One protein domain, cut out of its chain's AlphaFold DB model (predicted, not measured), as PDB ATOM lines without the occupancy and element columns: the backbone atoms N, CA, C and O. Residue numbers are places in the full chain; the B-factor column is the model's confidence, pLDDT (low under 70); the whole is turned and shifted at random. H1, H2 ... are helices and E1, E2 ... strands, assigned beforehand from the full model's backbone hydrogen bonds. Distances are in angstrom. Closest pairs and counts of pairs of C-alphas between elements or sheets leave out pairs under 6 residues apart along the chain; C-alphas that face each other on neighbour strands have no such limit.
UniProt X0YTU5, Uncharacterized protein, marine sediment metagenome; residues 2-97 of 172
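AT A GLANCE: This is residues 2 to 97 of the 172 residues of an uncharacterized protein of marine sediment metagenome (UniProt X0YTU5). What shape does the printed part make? It is a long, narrow antiparallel sheet of four strands, all running along the longest axis, with two small helices, H1 and H2, at one end, where E2 finishes and E3 begins. The long hairpin of E1 and E2 forms one side of the sheet, the shorter E4 lies on the other side along E3, and the last stretch, residues 78 to 97, has no named element and loops 4 to 14 A from the mean of the C-alphas. In what order do the parts come, and of what class is the whole? The 96 printed residues hold four named strands and two named helices, in the order E1, E2, H1, H2, E3, E4; the sheet's order is E1, E2, E3, E4, and the class is mixed, helices and strands. How compact is it? It is loose, with a radius of gyration of the C-alphas of 16.1 A, and only just a rod, with spans of 50 by 25 by 17 A.

HOW THE PARTS SIT: How does the sheet build up from the first residue? E1, residues 2 to 10, and E2, residues 13 to 25, form a hairpin, antiparallel at 178 degrees; N 4 and O 20 are 2.9 A apart and N 18 and O 6 are 2.8 A apart, within hydrogen-bond range. E3, residues 52 to 61, is antiparallel to E2 at 169 degrees, with N 21 and O 57 at 2.8 A and N 59 and O 19 at 2.8 A. E4, residues 73 to 77, forms a hairpin with E3, antiparallel at 169 degrees, with N 58 and O 76 at 2.8 A and N 74 and O 60 at 2.8 A. Is the sheet flat? It is twisted, its C-alphas lying up to 4.2 A off the best plane, and E3 bends by 60 degrees at residue 55. Where are the helices? H1, residues 28 to 31, only grazes the sheet; its closest C-alphas to E3 are those of Ser 31 and Arg 52, 5.7 A apart. H2, residues 39 to 47, is not on the sheet and is close to H1 but not clearly touching it, the closest C-alphas being those of Ser 31 and Leu 45, 7.5 A apart. What do the helix backbones show? In H2 every O i to N i+4 pair is within hydrogen-bond range, while H1, with 4 residues, is too short for such a pair.

IN THESE COORDINATES: Where does the first strand begin, and how long are the first two? E1 begins at C-alpha 2, at (-44.129, 15.867, -11.316), and is 26.9 A from first to last C-alpha; E2 is the longest strand, at 36.4 A. How long are the remaining elements? H1 is 5.0 A and H2 is 12.6 A, beginning at C-alpha 39, at (-18.664, 22.672, -15.060). E3 is 26.2 A and E4 is 13.6 A, ending at C-alpha 77, at (-37.996, 7.362, -21.890).

THE WHOLE: How far does it reach? The two C-alphas farthest apart are those of Asp 11 and Glu 35, at 52.8 A. Is anything cut, and which links are long? The printed part has no cut from 2 to 97, and the link from E3 to E4, with 11 residues between them, is long. Where is the model's confidence low? The mean pLDDT of the printed part is 81.4, and 19 residues are under 70: 64 to 70, 79 to 82 and 90 to 97.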
ATOM      1  N   ASP A   2     -43.148  14.956 -10.735       85.50
ATOM      2  CA  ASP A   2     -44.129  15.867 -11.316       85.50
ATOM      3  C   ASP A   2     -44.805  15.195 -12.520       85.50
ATOM      4  O   ASP A   2     -44.199  14.339 -13.171       85.50
ATOM      5  N   ILE A   3     -46.064  15.553 -12.773       85.56
ATOM      6  CA  ILE A   3     -46.906  14.959 -13.810       85.56
ATOM      7  C   ILE A   3     -47.593  16.085 -14.573       85.56
ATOM      8  O   ILE A   3     -48.328  16.874 -13.985       85.56
ATOM      9  N   SER A   4     -47.412  16.119 -15.890       86.50
ATOM     10  CA  SER A   4     -48.233  16.938 -16.783       86.50
ATOM     11  C   SER A   4     -49.088  16.036 -17.659       86.50
ATOM     12  O   SER A   4     -48.594  15.033 -18.174       86.50
ATOM     13  N   CYS A   5     -50.352  16.397 -17.838       90.00
ATOM     14  CA  CYS A   5     -51.301  15.643 -18.642       90.00
ATOM     15  C   CYS A   5     -52.023  16.595 -19.590       90.00
ATOM     16  O   CYS A   5     -52.540  17.626 -19.160       90.00
ATOM     17  N   GLU A   6     -52.061  16.229 -20.863       89.81
ATOM     18  CA  GLU A   6     -52.869  16.851 -21.898       89.81
ATOM     19  C   GLU A   6     -53.694  15.752 -22.569       89.81
ATOM     20  O   GLU A   6     -53.156  14.736 -23.015       89.81
ATOM     21  N   LEU A   7     -55.012  15.929 -22.588       90.38
ATOM     22  CA  LEU A   7     -55.943  14.964 -23.153       90.38
ATOM     23  C   LEU A   7     -57.055  15.724 -23.871       90.38
ATOM     24  O   LEU A   7     -57.740  16.541 -23.258       90.38
ATOM     25  N   GLU A   8     -57.244  15.429 -25.151       92.12
ATOM     26  CA  GLU A   8     -58.312  15.995 -25.970       92.12
ATOM     27  C   GLU A   8     -59.066  14.870 -26.680       92.12
ATOM     28  O   GLU A   8     -58.480  13.867 -27.101       92.12
ATOM     29  N   GLY A   9     -60.379  15.034 -26.813       87.94
ATOM     30  CA  GLY A   9     -61.229  14.056 -27.474       87.94
ATOM     31  C   GLY A   9     -62.709  14.414 -27.427       87.94
ATOM     32  O   GLY A   9     -63.132  15.300 -26.678       87.94
ATOM     33  N   ARG A  10     -63.507  13.707 -28.228       91.38
ATOM     34  CA  ARG A  10     -64.972  13.817 -28.258       91.38
ATOM     35  C   ARG A  10     -65.587  12.444 -28.508       91.38
ATOM     36  O   ARG A  10     -64.994  11.634 -29.208       91.38
ATOM     37  N   ASP A  11     -66.761  12.186 -27.932       88.19
ATOM     38  CA  ASP A  11     -67.559  10.978 -28.195       88.19
ATOM     39  C   ASP A  11     -66.760   9.661 -28.053       88.19
ATOM     40  O   ASP A  11     -66.868   8.753 -28.871       88.19
ATOM     41  N   ASN A  12     -65.949   9.563 -26.989       83.69
ATOM     42  CA  ASN A  12     -65.037   8.448 -26.667       83.69
ATOM     43  C   ASN A  12     -63.840   8.251 -27.616       83.69
ATOM     44  O   ASN A  12     -63.119   7.264 -27.482       83.69
ATOM     45  N   ILE A  13     -63.588   9.186 -28.530       84.25
ATOM     46  CA  ILE A  13     -62.408   9.184 -29.396       84.25
ATOM     47  C   ILE A  13     -61.382  10.156 -28.814       84.25
ATOM     48  O   ILE A  13     -61.656  11.351 -28.685       84.25
ATOM     49  N   ILE A  14     -60.202   9.640 -28.467       86.88
ATOM     50  CA  ILE A  14     -59.054  10.451 -28.048       86.88
ATOM     51  C   ILE A  14     -58.352  10.950 -29.311       86.88
ATOM     52  O   ILE A  14     -57.898  10.149 -30.120       86.88
ATOM     53  N   THR A  15     -58.263  12.267 -29.477       88.69
ATOM     54  CA  THR A  15     -57.585  12.909 -30.617       88.69
ATOM     55  C   THR A  15     -56.209  13.445 -30.248       88.69
ATOM     56  O   THR A  15     -55.391  13.693 -31.129       88.69
ATOM     57  N   LYS A  16     -55.948  13.624 -28.950       88.44
ATOM     58  CA  LYS A  16     -54.639  13.995 -28.416       88.44
ATOM     59  C   LYS A  16     -54.466  13.372 -27.044       88.44
ATOM     60  O   LYS A  16     -55.336  13.508 -26.186       88.44
ATOM     61  N   GLN A  17     -53.332  12.725 -26.824       89.69
ATOM     62  CA  GLN A  17     -52.914  12.271 -25.506       89.69
ATOM     63  C   GLN A  17     -51.448  12.614 -25.330       89.69
ATOM     64  O   GLN A  17     -50.628  12.302 -26.188       89.69
ATOM     65  N   ASN A  18     -51.121  13.232 -24.207       87.69
ATOM     66  CA  ASN A  18     -49.751  13.427 -23.787       87.69
ATOM     67  C   ASN A  18     -49.682  13.419 -22.260       87.69
ATOM     68  O   ASN A  18     -50.054  14.384 -21.594       87.69
ATOM     69  N   ILE A  19     -49.212  12.314 -21.696       88.88
ATOM     70  CA  ILE A  19     -48.939  12.184 -20.270       88.88
ATOM     71  C   ILE A  19     -47.432  12.145 -20.106       88.88
ATOM     72  O   ILE A  19     -46.753  11.272 -20.639       88.88
ATOM     73  N   LEU A  20     -46.908  13.084 -19.338       86.81
ATOM     74  CA  LEU A  20     -45.488  13.240 -19.109       86.81
ATOM     75  C   LEU A  20     -45.214  13.151 -17.606       86.81
ATOM     76  O   LEU A  20     -45.659  13.993 -16.826       86.81
ATOM     77  N   LEU A  21     -44.456  12.126 -17.212       87.19
ATOM     78  CA  LEU A  21     -43.946  11.931 -15.860       87.19
ATOM     79  C   LEU A  21     -42.489  12.397 -15.789       87.19
ATOM     80  O   LEU A  21     -41.643  11.924 -16.552       87.19
ATOM     81  N   ARG A  22     -42.172  13.277 -14.840       88.00
ATOM     82  CA  ARG A  22     -40.812  13.765 -14.585       88.00
ATOM     83  C   ARG A  22     -40.359  13.374 -13.184       88.00
ATOM     84  O   ARG A  22     -40.973  13.748 -12.177       88.00
ATOM     85  N   LEU A  23     -39.250  12.647 -13.109       87.94
ATOM     86  CA  LEU A  23     -38.532  12.432 -11.860       87.94
ATOM     87  C   LEU A  23     -37.439  13.484 -11.745       87.94
ATOM     88  O   LEU A  23     -36.555  13.593 -12.594       87.94
ATOM     89  N   TRP A  24     -37.530  14.240 -10.662       90.62
ATOM     90  CA  TRP A  24     -36.602  15.299 -10.321       90.62
ATOM     91  C   TRP A  24     -35.727  14.833  -9.164       90.62
ATOM     92  O   TRP A  24     -36.258  14.308  -8.182       90.62
ATOM     93  N   SER A  25     -34.422  15.050  -9.280       91.25
ATOM     94  CA  SER A  25     -33.504  15.048  -8.147       91.25
ATOM     95  C   SER A  25     -33.347  16.472  -7.626       91.25
ATOM     96  O   SER A  25     -33.337  17.416  -8.415       91.25
ATOM     97  N   LEU A  26     -33.238  16.599  -6.305       92.50
ATOM     98  CA  LEU A  26     -32.788  17.801  -5.591       92.50
ATOM     99  C   LEU A  26     -31.488  17.524  -4.815       92.50
ATOM    100  O   LEU A  26     -31.022  18.366  -4.056       92.50
ATOM    101  N   ASP A  27     -30.950  16.312  -4.946       92.19
ATOM    102  CA  ASP A  27     -29.736  15.871  -4.275       92.19
ATOM    103  C   ASP A  27     -28.533  16.131  -5.182       92.19
ATOM    104  O   ASP A  27     -28.554  15.772  -6.360       92.19
ATOM    105  N   GLU A  28     -27.493  16.746  -4.626       92.88
ATOM    106  CA  GLU A  28     -26.260  17.089  -5.339       92.88
ATOM    107  C   GLU A  28     -25.613  15.863  -5.995       92.88
ATOM    108  O   GLU A  28     -25.305  15.899  -7.189       92.88
ATOM    109  N   ASN A  29     -25.487  14.756  -5.256       88.75
ATOM    110  CA  ASN A  29     -24.782  13.555  -5.712       88.75
ATOM    111  C   ASN A  29     -25.524  12.839  -6.847       88.75
ATOM    112  O   ASN A  29     -24.910  12.188  -7.691       88.75
ATOM    113  N   LEU A  30     -26.854  12.940  -6.874       88.12
ATOM    114  CA  LEU A  30     -27.676  12.408  -7.965       88.12
ATOM    115  C   LEU A  30     -27.779  13.373  -9.149       88.12
ATOM    116  O   LEU A  30     -27.944  12.946 -10.296       88.12
ATOM    117  N   SER A  31     -27.722  14.675  -8.884       92.56
ATOM    118  CA  SER A  31     -27.900  15.704  -9.903       92.56
ATOM    119  C   SER A  31     -26.617  16.040 -10.649       92.56
ATOM    120  O   SER A  31     -26.720  16.493 -11.785       92.56
ATOM    121  N   TYR A  32     -25.429  15.805 -10.091       93.06
ATOM    122  CA  TYR A  32     -24.158  16.123 -10.741       93.06
ATOM    123  C   TYR A  32     -23.165  14.961 -10.662       93.06
ATOM    124  O   TYR A  32     -22.862  14.454  -9.588       93.06
ATOM    125  N   ARG A  33     -22.631  14.556 -11.818       88.81
ATOM    126  CA  ARG A  33     -21.595  13.525 -11.940       88.81
ATOM    127  C   ARG A  33     -20.302  14.189 -12.380       88.81
ATOM    128  O   ARG A  33     -20.167  14.530 -13.551       88.81
ATOM    129  N   GLU A  34     -19.364  14.344 -11.455       88.50
ATOM    130  CA  GLU A  34     -18.097  15.060 -11.678       88.50
ATOM    131  C   GLU A  34     -17.327  14.573 -12.918       88.50
ATOM    132  O   GLU A  34     -16.797  15.376 -13.677       88.50
ATOM    133  N   GLU A  35     -17.374  13.268 -13.185       87.75
ATOM    134  CA  GLU A  35     -16.672  12.610 -14.296       87.75
ATOM    135  C   GLU A  35     -17.306  12.851 -15.684       87.75
ATOM    136  O   GLU A  35     -16.680  12.595 -16.712       87.75
ATOM    137  N   VAL A  36     -18.580  13.265 -15.741       84.00
ATOM    138  CA  VAL A  36     -19.391  13.262 -16.981       84.00
ATOM    139  C   VAL A  36     -20.001  14.628 -17.277       84.00
ATOM    140  O   VAL A  36     -20.132  15.025 -18.435       84.00
ATOM    141  N   ASP A  37     -20.434  15.337 -16.241       88.25
ATOM    142  CA  ASP A  37     -21.222  16.552 -16.362       88.25
ATOM    143  C   ASP A  37     -20.320  17.799 -16.404       88.25
ATOM    144  O   ASP A  37     -19.387  17.971 -15.619       88.25
ATOM    145  N   SER A  38     -20.625  18.718 -17.325       90.12
ATOM    146  CA  SER A  38     -19.797  19.912 -17.534       90.12
ATOM    147  C   SER A  38     -19.783  20.863 -16.319       90.12
ATOM    148  O   SER A  38     -20.804  21.002 -15.635       90.12
ATOM    149  N   PRO A  39     -18.698  21.633 -16.098       92.19
ATOM    150  CA  PRO A  39     -18.664  22.672 -15.060       92.19
ATOM    151  C   PRO A  39     -19.753  23.742 -15.224       92.19
ATOM    152  O   PRO A  39     -20.263  24.274 -14.240       92.19
ATOM    153  N   LYS A  40     -20.156  24.036 -16.470       91.38
ATOM    154  CA  LYS A  40     -21.271  24.950 -16.758       91.38
ATOM    155  C   LYS A  40     -22.579  24.436 -16.151       91.38
ATOM    156  O   LYS A  40     -23.296  25.205 -15.515       91.38
ATOM    157  N   LEU A  41     -22.849  23.141 -16.319       89.75
ATOM    158  CA  LEU A  41     -24.021  22.491 -15.744       89.75
ATOM    159  C   LEU A  41     -23.964  22.511 -14.211       89.75
ATOM    160  O   LEU A  41     -24.978  22.796 -13.586       89.75
ATOM    161  N   LYS A  42     -22.792  22.295 -13.596       93.00
ATOM    162  CA  LYS A  42     -22.636  22.416 -12.136       93.00
ATOM    163  C   LYS A  42     -23.116  23.779 -11.628       93.00
ATOM    164  O   LYS A  42     -23.974  23.838 -10.755       93.00
ATOM    165  N   ALA A  43     -22.658  24.862 -12.257       93.06
ATOM    166  CA  ALA A  43     -23.073  26.216 -11.893       93.06
ATOM    167  C   ALA A  43     -24.580  26.470 -12.121       93.06
ATOM    168  O   ALA A  43     -25.196  27.253 -11.400       93.06
ATOM    169  N   GLU A  44     -25.193  25.848 -13.134       91.94
ATOM    170  CA  GLU A  44     -26.648  25.903 -13.359       91.94
ATOM    171  C   GLU A  44     -27.429  25.151 -12.275       91.94
ATOM    172  O   GLU A  44     -28.437  25.664 -11.785       91.94
ATOM    173  N   LEU A  45     -26.945  23.978 -11.865       93.06
ATOM    174  CA  LEU A  45     -27.546  23.167 -10.811       93.06
ATOM    175  C   LEU A  45     -27.428  23.841  -9.442       93.06
ATOM    176  O   LEU A  45     -28.429  23.928  -8.738       93.06
ATOM    177  N   GLU A  46     -26.264  24.392  -9.095       93.94
ATOM    178  CA  GLU A  46     -26.051  25.156  -7.856       93.94
ATOM    179  C   GLU A  46     -27.031  26.335  -7.748       93.94
ATOM    180  O   GLU A  46     -27.653  26.543  -6.705       93.94
ATOM    181  N   ARG A  47     -27.254  27.068  -8.853       92.62
ATOM    182  CA  ARG A  47     -28.242  28.163  -8.904       92.62
ATOM    183  C   ARG A  47     -29.687  27.691  -8.744       92.62
ATOM    184  O   ARG A  47     -30.521  28.478  -8.306       92.62
ATOM    185  N   ASN A  48     -29.989  26.445  -9.107       90.38
ATOM    186  CA  ASN A  48     -31.334  25.874  -9.055       90.38
ATOM    187  C   ASN A  48     -31.493  24.833  -7.935       90.38
ATOM    188  O   ASN A  48     -32.303  23.919  -8.059       90.38
ATOM    189  N   ILE A  49     -30.717  24.945  -6.848       93.25
ATOM    190  CA  ILE A  49     -30.826  24.076  -5.660       93.25
ATOM    191  C   ILE A  49     -30.711  22.590  -6.044       93.25
ATOM    192  O   ILE A  49     -31.515  21.748  -5.647       93.25
ATOM    193  N   TRP A  50     -29.750  22.286  -6.914       93.94
ATOM    194  CA  TRP A  50     -29.487  20.951  -7.449       93.94
ATOM    195  C   TRP A  50     -30.683  20.300  -8.156       93.94
ATOM    196  O   TRP A  50     -30.697  19.088  -8.360       93.94
ATOM    197  N   LYS A  51     -31.683  21.084  -8.578       92.56
ATOM    198  CA  LYS A  51     -32.863  20.582  -9.279       92.56
ATOM    199  C   LYS A  51     -32.505  20.126 -10.692       92.56
ATOM    200  O   LYS A  51     -32.100  20.927 -11.537       92.56
ATOM    201  N   ARG A  52     -32.709  18.834 -10.960       91.38
ATOM    202  CA  ARG A  52     -32.441  18.205 -12.261       91.38
ATOM    203  C   ARG A  52     -33.482  17.149 -12.604       91.38
ATOM    204  O   ARG A  52     -33.832  16.339 -11.748       91.38
ATOM    205  N   VAL A  53     -33.941  17.098 -13.854       88.81
ATOM    206  CA  VAL A  53     -34.712  15.952 -14.359       88.81
ATOM    207  C   VAL A  53     -33.752  14.793 -14.616       88.81
ATOM    208  O   VAL A  53     -32.940  14.836 -15.541       88.81
ATOM    209  N   ILE A  54     -33.864  13.749 -13.798       87.12
ATOM    210  CA  ILE A  54     -33.035  12.539 -13.906       87.12
ATOM    211  C   ILE A  54     -33.686  11.473 -14.786       87.12
ATOM    212  O   ILE A  54     -32.996  10.670 -15.405       87.12
ATOM    213  N   LEU A  55     -35.021  11.466 -14.869       82.75
ATOM    214  CA  LEU A  55     -35.756  10.513 -15.688       82.75
ATOM    215  C   LEU A  55     -37.084  11.099 -16.145       82.75
ATOM    216  O   LEU A  55     -37.738  11.862 -15.428       82.75
ATOM    217  N   ARG A  56     -37.485  10.706 -17.349       82.94
ATOM    218  CA  ARG A  56     -38.725  11.139 -17.965       82.94
ATOM    219  C   ARG A  56     -39.415   9.979 -18.642       82.94
ATOM    220  O   ARG A  56     -38.745   9.213 -19.324       82.94
ATOM    221  N   PHE A  57     -40.731   9.930 -18.504       82.62
ATOM    222  CA  PHE A  57     -41.590   9.017 -19.237       82.62
ATOM    223  C   PHE A  57     -42.661   9.814 -19.976       82.62
ATOM    224  O   PHE A  57     -43.330  10.638 -19.355       82.62
ATOM    225  N   HIS A  58     -42.821   9.571 -21.273       83.69
ATOM    226  CA  HIS A  58     -43.944  10.076 -22.062       83.69
ATOM    227  C   HIS A  58     -44.848   8.922 -22.455       83.69
ATOM    228  O   HIS A  58     -44.359   7.870 -22.863       83.69
ATOM    229  N   PHE A  59     -46.144   9.169 -22.344       85.56
ATOM    230  CA  PHE A  59     -47.210   8.371 -22.924       85.56
ATOM    231  C   PHE A  59     -47.986   9.287 -23.847       85.56
ATOM    232  O   PHE A  59     -48.765  10.127 -23.384       85.56
ATOM    233  N   ASP A  60     -47.721   9.184 -25.136       85.62
ATOM    234  CA  ASP A  60     -48.274  10.087 -26.126       85.62
ATOM    235  C   ASP A  60     -48.969   9.333 -27.251       85.62
ATOM    236  O   ASP A  60     -48.581   8.226 -27.621       85.62
ATOM    237  N   LEU A  61     -50.033   9.940 -27.767       84.12
ATOM    238  CA  LEU A  61     -50.647   9.517 -29.013       84.12
ATOM    239  C   LEU A  61     -49.772  10.022 -30.160       84.12
ATOM    240  O   LEU A  61     -49.336  11.174 -30.158       84.12
ATOM    241  N   LYS A  62     -49.542   9.163 -31.146       82.62
ATOM    242  CA  LYS A  62     -48.866   9.500 -32.391       82.62
ATOM    243  C   LYS A  62     -49.523  10.711 -33.056       82.62
ATOM    244  O   LYS A  62     -50.744  10.809 -33.150       82.62
ATOM    245  N   GLU A  63     -48.690  11.593 -33.601       77.12
ATOM    246  CA  GLU A  63     -49.159  12.707 -34.419       77.12
ATOM    247  C   GLU A  63     -49.856  12.189 -35.695       77.12
ATOM    248  O   GLU A  63     -49.265  11.379 -36.422       77.12
ATOM    249  N   PRO A  64     -51.061  12.687 -36.045       68.19
ATOM    250  CA  PRO A  64     -51.867  12.166 -37.157       68.19
ATOM    251  C   PRO A  64     -51.135  12.104 -38.507       68.19
ATOM    252  O   PRO A  64     -51.457  11.283 -39.359       68.19
ATOM    253  N   ASN A  65     -50.126  12.963 -38.694       67.88
ATOM    254  CA  ASN A  65     -49.359  13.107 -39.933       67.88
ATOM    255  C   ASN A  65     -47.884  12.690 -39.787       67.88
ATOM    256  O   ASN A  65     -47.029  13.135 -40.560       67.88
ATOM    257  N   GLY A  66     -47.555  11.873 -38.783       61.69
ATOM    258  CA  GLY A  66     -46.205  11.352 -38.593       61.69
ATOM    259  C   GLY A  66     -45.716  10.605 -39.839       61.69
ATOM    260  O   GLY A  66     -46.321   9.623 -40.263       61.69
ATOM    261  N   LYS A  67     -44.597  11.051 -40.427       56.34
ATOM    262  CA  LYS A  67     -43.971  10.409 -41.606       56.34
ATOM    263  C   LYS A  67     -43.403   9.018 -41.306       56.34
ATOM    264  O   LYS A  67     -42.997   8.307 -42.224       56.34
ATOM    265  N   GLN A  68     -43.310   8.666 -40.029       57.31
ATOM    266  CA  GLN A  68     -42.730   7.427 -39.553       57.31
ATOM    267  C   GLN A  68     -43.855   6.432 -39.246       57.31
ATOM    268  O   GLN A  68     -44.890   6.785 -38.672       57.31
ATOM    269  N   LEU A  69     -43.669   5.185 -39.668       61.06
ATOM    270  CA  LEU A  69     -44.490   4.083 -39.186       61.06
ATOM    271  C   LEU A  69     -44.003   3.751 -37.774       61.06
ATOM    272  O   LEU A  69     -42.816   3.520 -37.534       61.06
ATOM    273  N   GLU A  70     -44.922   3.887 -36.834       64.31
ATOM    274  CA  GLU A  70     -44.719   3.756 -35.398       64.31
ATOM    275  C   GLU A  70     -46.089   3.498 -34.751       64.31
ATOM    276  O   GLU A  70     -47.109   3.847 -35.367       64.31
ATOM    277  N   PRO A  71     -46.130   2.851 -33.568       72.44
ATOM    278  CA  PRO A  71     -47.375   2.564 -32.861       72.44
ATOM    279  C   PRO A  71     -48.237   3.812 -32.646       72.44
ATOM    280  O   PRO A  71     -47.725   4.914 -32.507       72.44
ATOM    281  N   GLU A  72     -49.556   3.641 -32.572       76.56
ATOM    282  CA  GLU A  72     -50.474   4.759 -32.317       76.56
ATOM    283  C   GLU A  72     -50.284   5.361 -30.917       76.56
ATOM    284  O   GLU A  72     -50.419   6.564 -30.740       76.56
ATOM    285  N   TYR A  73     -49.895   4.538 -29.944       80.19
ATOM    286  CA  TYR A  73     -49.539   4.971 -28.599       80.19
ATOM    287  C   TYR A  73     -48.072   4.687 -28.333       80.19
ATOM    288  O   TYR A  73     -47.594   3.562 -28.504       80.19
ATOM    289  N   HIS A  74     -47.371   5.700 -27.859       78.06
ATOM    290  CA  HIS A  74     -45.961   5.626 -27.559       78.06
ATOM    291  C   HIS A  74     -45.712   5.548 -26.061       78.06
ATOM    292  O   HIS A  74     -46.406   6.165 -25.257       78.06
ATOM    293  N   PHE A  75     -44.656   4.824 -25.703       78.62
ATOM    294  CA  PHE A  75     -43.999   4.960 -24.416       78.62
ATOM    295  C   PHE A  75     -42.535   5.309 -24.656       78.62
ATOM    296  O   PHE A  75     -41.771   4.497 -25.183       78.62
ATOM    297  N   HIS A  76     -42.140   6.518 -24.264       75.44
ATOM    298  CA  HIS A  76     -40.785   7.014 -24.465       75.44
ATOM    299  C   HIS A  76     -40.116   7.360 -23.141       75.44
ATOM    300  O   HIS A  76     -40.689   8.048 -22.296       75.44
ATOM    301  N   VAL A  77     -38.864   6.933 -22.987       76.69
ATOM    302  CA  VAL A  77     -37.996   7.362 -21.890       76.69
ATOM    303  C   VAL A  77     -37.071   8.466 -22.402       76.69
ATOM    304  O   VAL A  77     -36.445   8.311 -23.447       76.69
ATOM    305  N   GLY A  78     -36.965   9.584 -21.681       74.50
ATOM    306  CA  GLY A  78     -36.210  10.763 -22.137       74.50
ATOM    307  C   GLY A  78     -37.092  11.767 -22.884       74.50
ATOM    308  O   GLY A  78     -38.272  11.872 -22.582       74.50
ATOM    309  N   GLY A  79     -36.551  12.571 -23.801       68.50
ATOM    310  CA  GLY A  79     -37.305  13.611 -24.530       68.50
ATOM    311  C   GLY A  79     -36.579  14.952 -24.589       68.50
ATOM    312  O   GLY A  79     -35.741  15.236 -23.734       68.50
ATOM    313  N   ARG A  80     -36.958  15.812 -25.541       68.25
ATOM    314  CA  ARG A  80     -36.541  17.225 -25.545       68.25
ATOM    315  C   ARG A  80     -37.119  17.952 -24.342       68.25
ATOM    316  O   ARG A  80     -38.256  17.677 -23.953       68.25
ATOM    317  N   TYR A  81     -36.356  18.848 -23.729       66.94
ATOM    318  CA  TYR A  81     -36.854  19.607 -22.588       66.94
ATOM    319  C   TYR A  81     -38.060  20.477 -22.992       66.94
ATOM    320  O   TYR A  81     -38.112  21.001 -24.101       66.94
ATOM    321  N   ARG A  82     -39.062  20.585 -22.114       67.31
ATOM    322  CA  ARG A  82     -40.213  21.487 -22.308       67.31
ATOM    323  C   ARG A  82     -39.969  22.857 -21.692       67.31
ATOM    324  O   ARG A  82     -40.618  23.823 -22.079       67.31
ATOM    325  N   THR A  83     -39.045  22.934 -20.740       70.25
ATOM    326  CA  THR A  83     -38.680  24.162 -20.039       70.25
ATOM    327  C   THR A  83     -37.164  24.237 -19.873       70.25
ATOM    328  O   THR A  83     -36.484  23.217 -19.767       70.25
ATOM    329  N   ASN A  84     -36.618  25.454 -19.858       70.94
ATOM    330  CA  ASN A  84     -35.168  25.679 -19.794       70.94
ATOM    331  C   ASN A  84     -34.536  25.276 -18.445       70.94
ATOM    332  O   ASN A  84     -33.319  25.321 -18.314       70.94
ATOM    333  N   ASP A  85     -35.334  24.910 -17.437       76.81
ATOM    334  CA  ASP A  85     -34.877  24.578 -16.081       76.81
ATOM    335  C   ASP A  85     -34.724  23.067 -15.827       76.81
ATOM    336  O   ASP A  85     -34.428  22.659 -14.704       76.81
ATOM    337  N   GLU A  86     -34.945  22.221 -16.837       84.00
ATOM    338  CA  GLU A  86     -34.974  20.765 -16.644       84.00
ATOM    339  C   GLU A  86     -33.587  20.133 -16.516       84.00
ATOM    340  O   GLU A  86     -33.446  19.133 -15.808       84.00
ATOM    341  N   ASN A  87     -32.564  20.706 -17.161       83.50
ATOM    342  CA  ASN A  87     -31.171  20.248 -17.079       83.50
ATOM    343  C   ASN A  87     -31.005  18.726 -17.300       83.50
ATOM    344  O   ASN A  87     -30.274  18.057 -16.570       83.50
ATOM    345  N   CYS A  88     -31.716  18.150 -18.275       79.50
ATOM    346  CA  CYS A  88     -31.807  16.702 -18.489       79.50
ATOM    347  C   CYS A  88     -30.441  15.986 -18.574       79.50
ATOM    348  O   CYS A  88     -29.424  16.555 -18.969       79.50
ATOM    349  N   TRP A  89     -30.417  14.690 -18.245       74.62
ATOM    350  CA  TRP A  89     -29.223  13.841 -18.400       74.62
ATOM    351  C   TRP A  89     -28.757  13.664 -19.850       74.62
ATOM    352  O   TRP A  89     -27.579  13.395 -20.073       74.62
ATOM    353  N   LEU A  90     -29.666  13.797 -20.819       68.00
ATOM    354  CA  LEU A  90     -29.374  13.655 -22.244       68.00
ATOM    355  C   LEU A  90     -29.324  15.039 -22.920       68.00
ATOM    356  O   LEU A  90     -30.231  15.843 -22.682       68.00
ATOM    357  N   PRO A  91     -28.297  15.323 -23.744       62.69
ATOM    358  CA  PRO A  91     -28.155  16.597 -24.448       62.69
ATOM    359  C   PRO A  91     -29.205  16.769 -25.557       62.69
ATOM    360  O   PRO A  91     -29.640  15.799 -26.169       62.69
ATOM    361  N   GLU A  92     -29.566  18.023 -25.843       60.94
ATOM    362  CA  GLU A  92     -30.618  18.412 -26.799       60.94
ATOM    363  C   GLU A  92     -30.335  17.971 -28.244       60.94
ATOM    364  O   GLU A  92     -31.255  17.666 -29.000       60.94
ATOM    365  N   GLN A  93     -29.055  17.922 -28.626       59.59
ATOM    366  CA  GLN A  93     -28.605  17.556 -29.972       59.59
ATOM    367  C   GLN A  93     -28.813  16.075 -30.276       59.59
ATOM    368  O   GLN A  93     -28.850  15.685 -31.444       59.59
ATOM    369  N   ILE A  94     -28.934  15.249 -29.238       56.78
ATOM    370  CA  ILE A  94     -29.424  13.899 -29.421       56.78
ATOM    371  C   ILE A  94     -30.939  14.027 -29.366       56.78
ATOM    372  O   ILE A  94     -31.523  14.101 -28.284       56.78
ATOM    373  N   ASP A  95     -31.559  14.069 -30.548       52.06
ATOM    374  CA  ASP A  95     -32.996  13.861 -30.695       52.06
ATOM    375  C   ASP A  95     -33.253  12.430 -30.223       52.06
ATOM    376  O   ASP A  95     -33.051  11.486 -30.978       52.06
ATOM    377  N   VAL A  96     -33.447  12.337 -28.902       50.28
ATOM    378  CA  VAL A  96     -33.288  11.216 -27.965       50.28
ATOM    379  C   VAL A  96     -32.887   9.913 -28.640       50.28
ATOM    380  O   VAL A  96     -33.654   9.422 -29.469       50.28
ATOM    381  N   PRO A  97     -31.774   9.266 -28.244       45.06
ATOM    382  CA  PRO A  97     -31.523   7.941 -28.764       45.06
ATOM    383  C   PRO A  97     -32.729   7.108 -28.343       45.06
ATOM    384  O   PRO A  97     -32.948   6.881 -27.149       45.06
TER     385      PRO A  97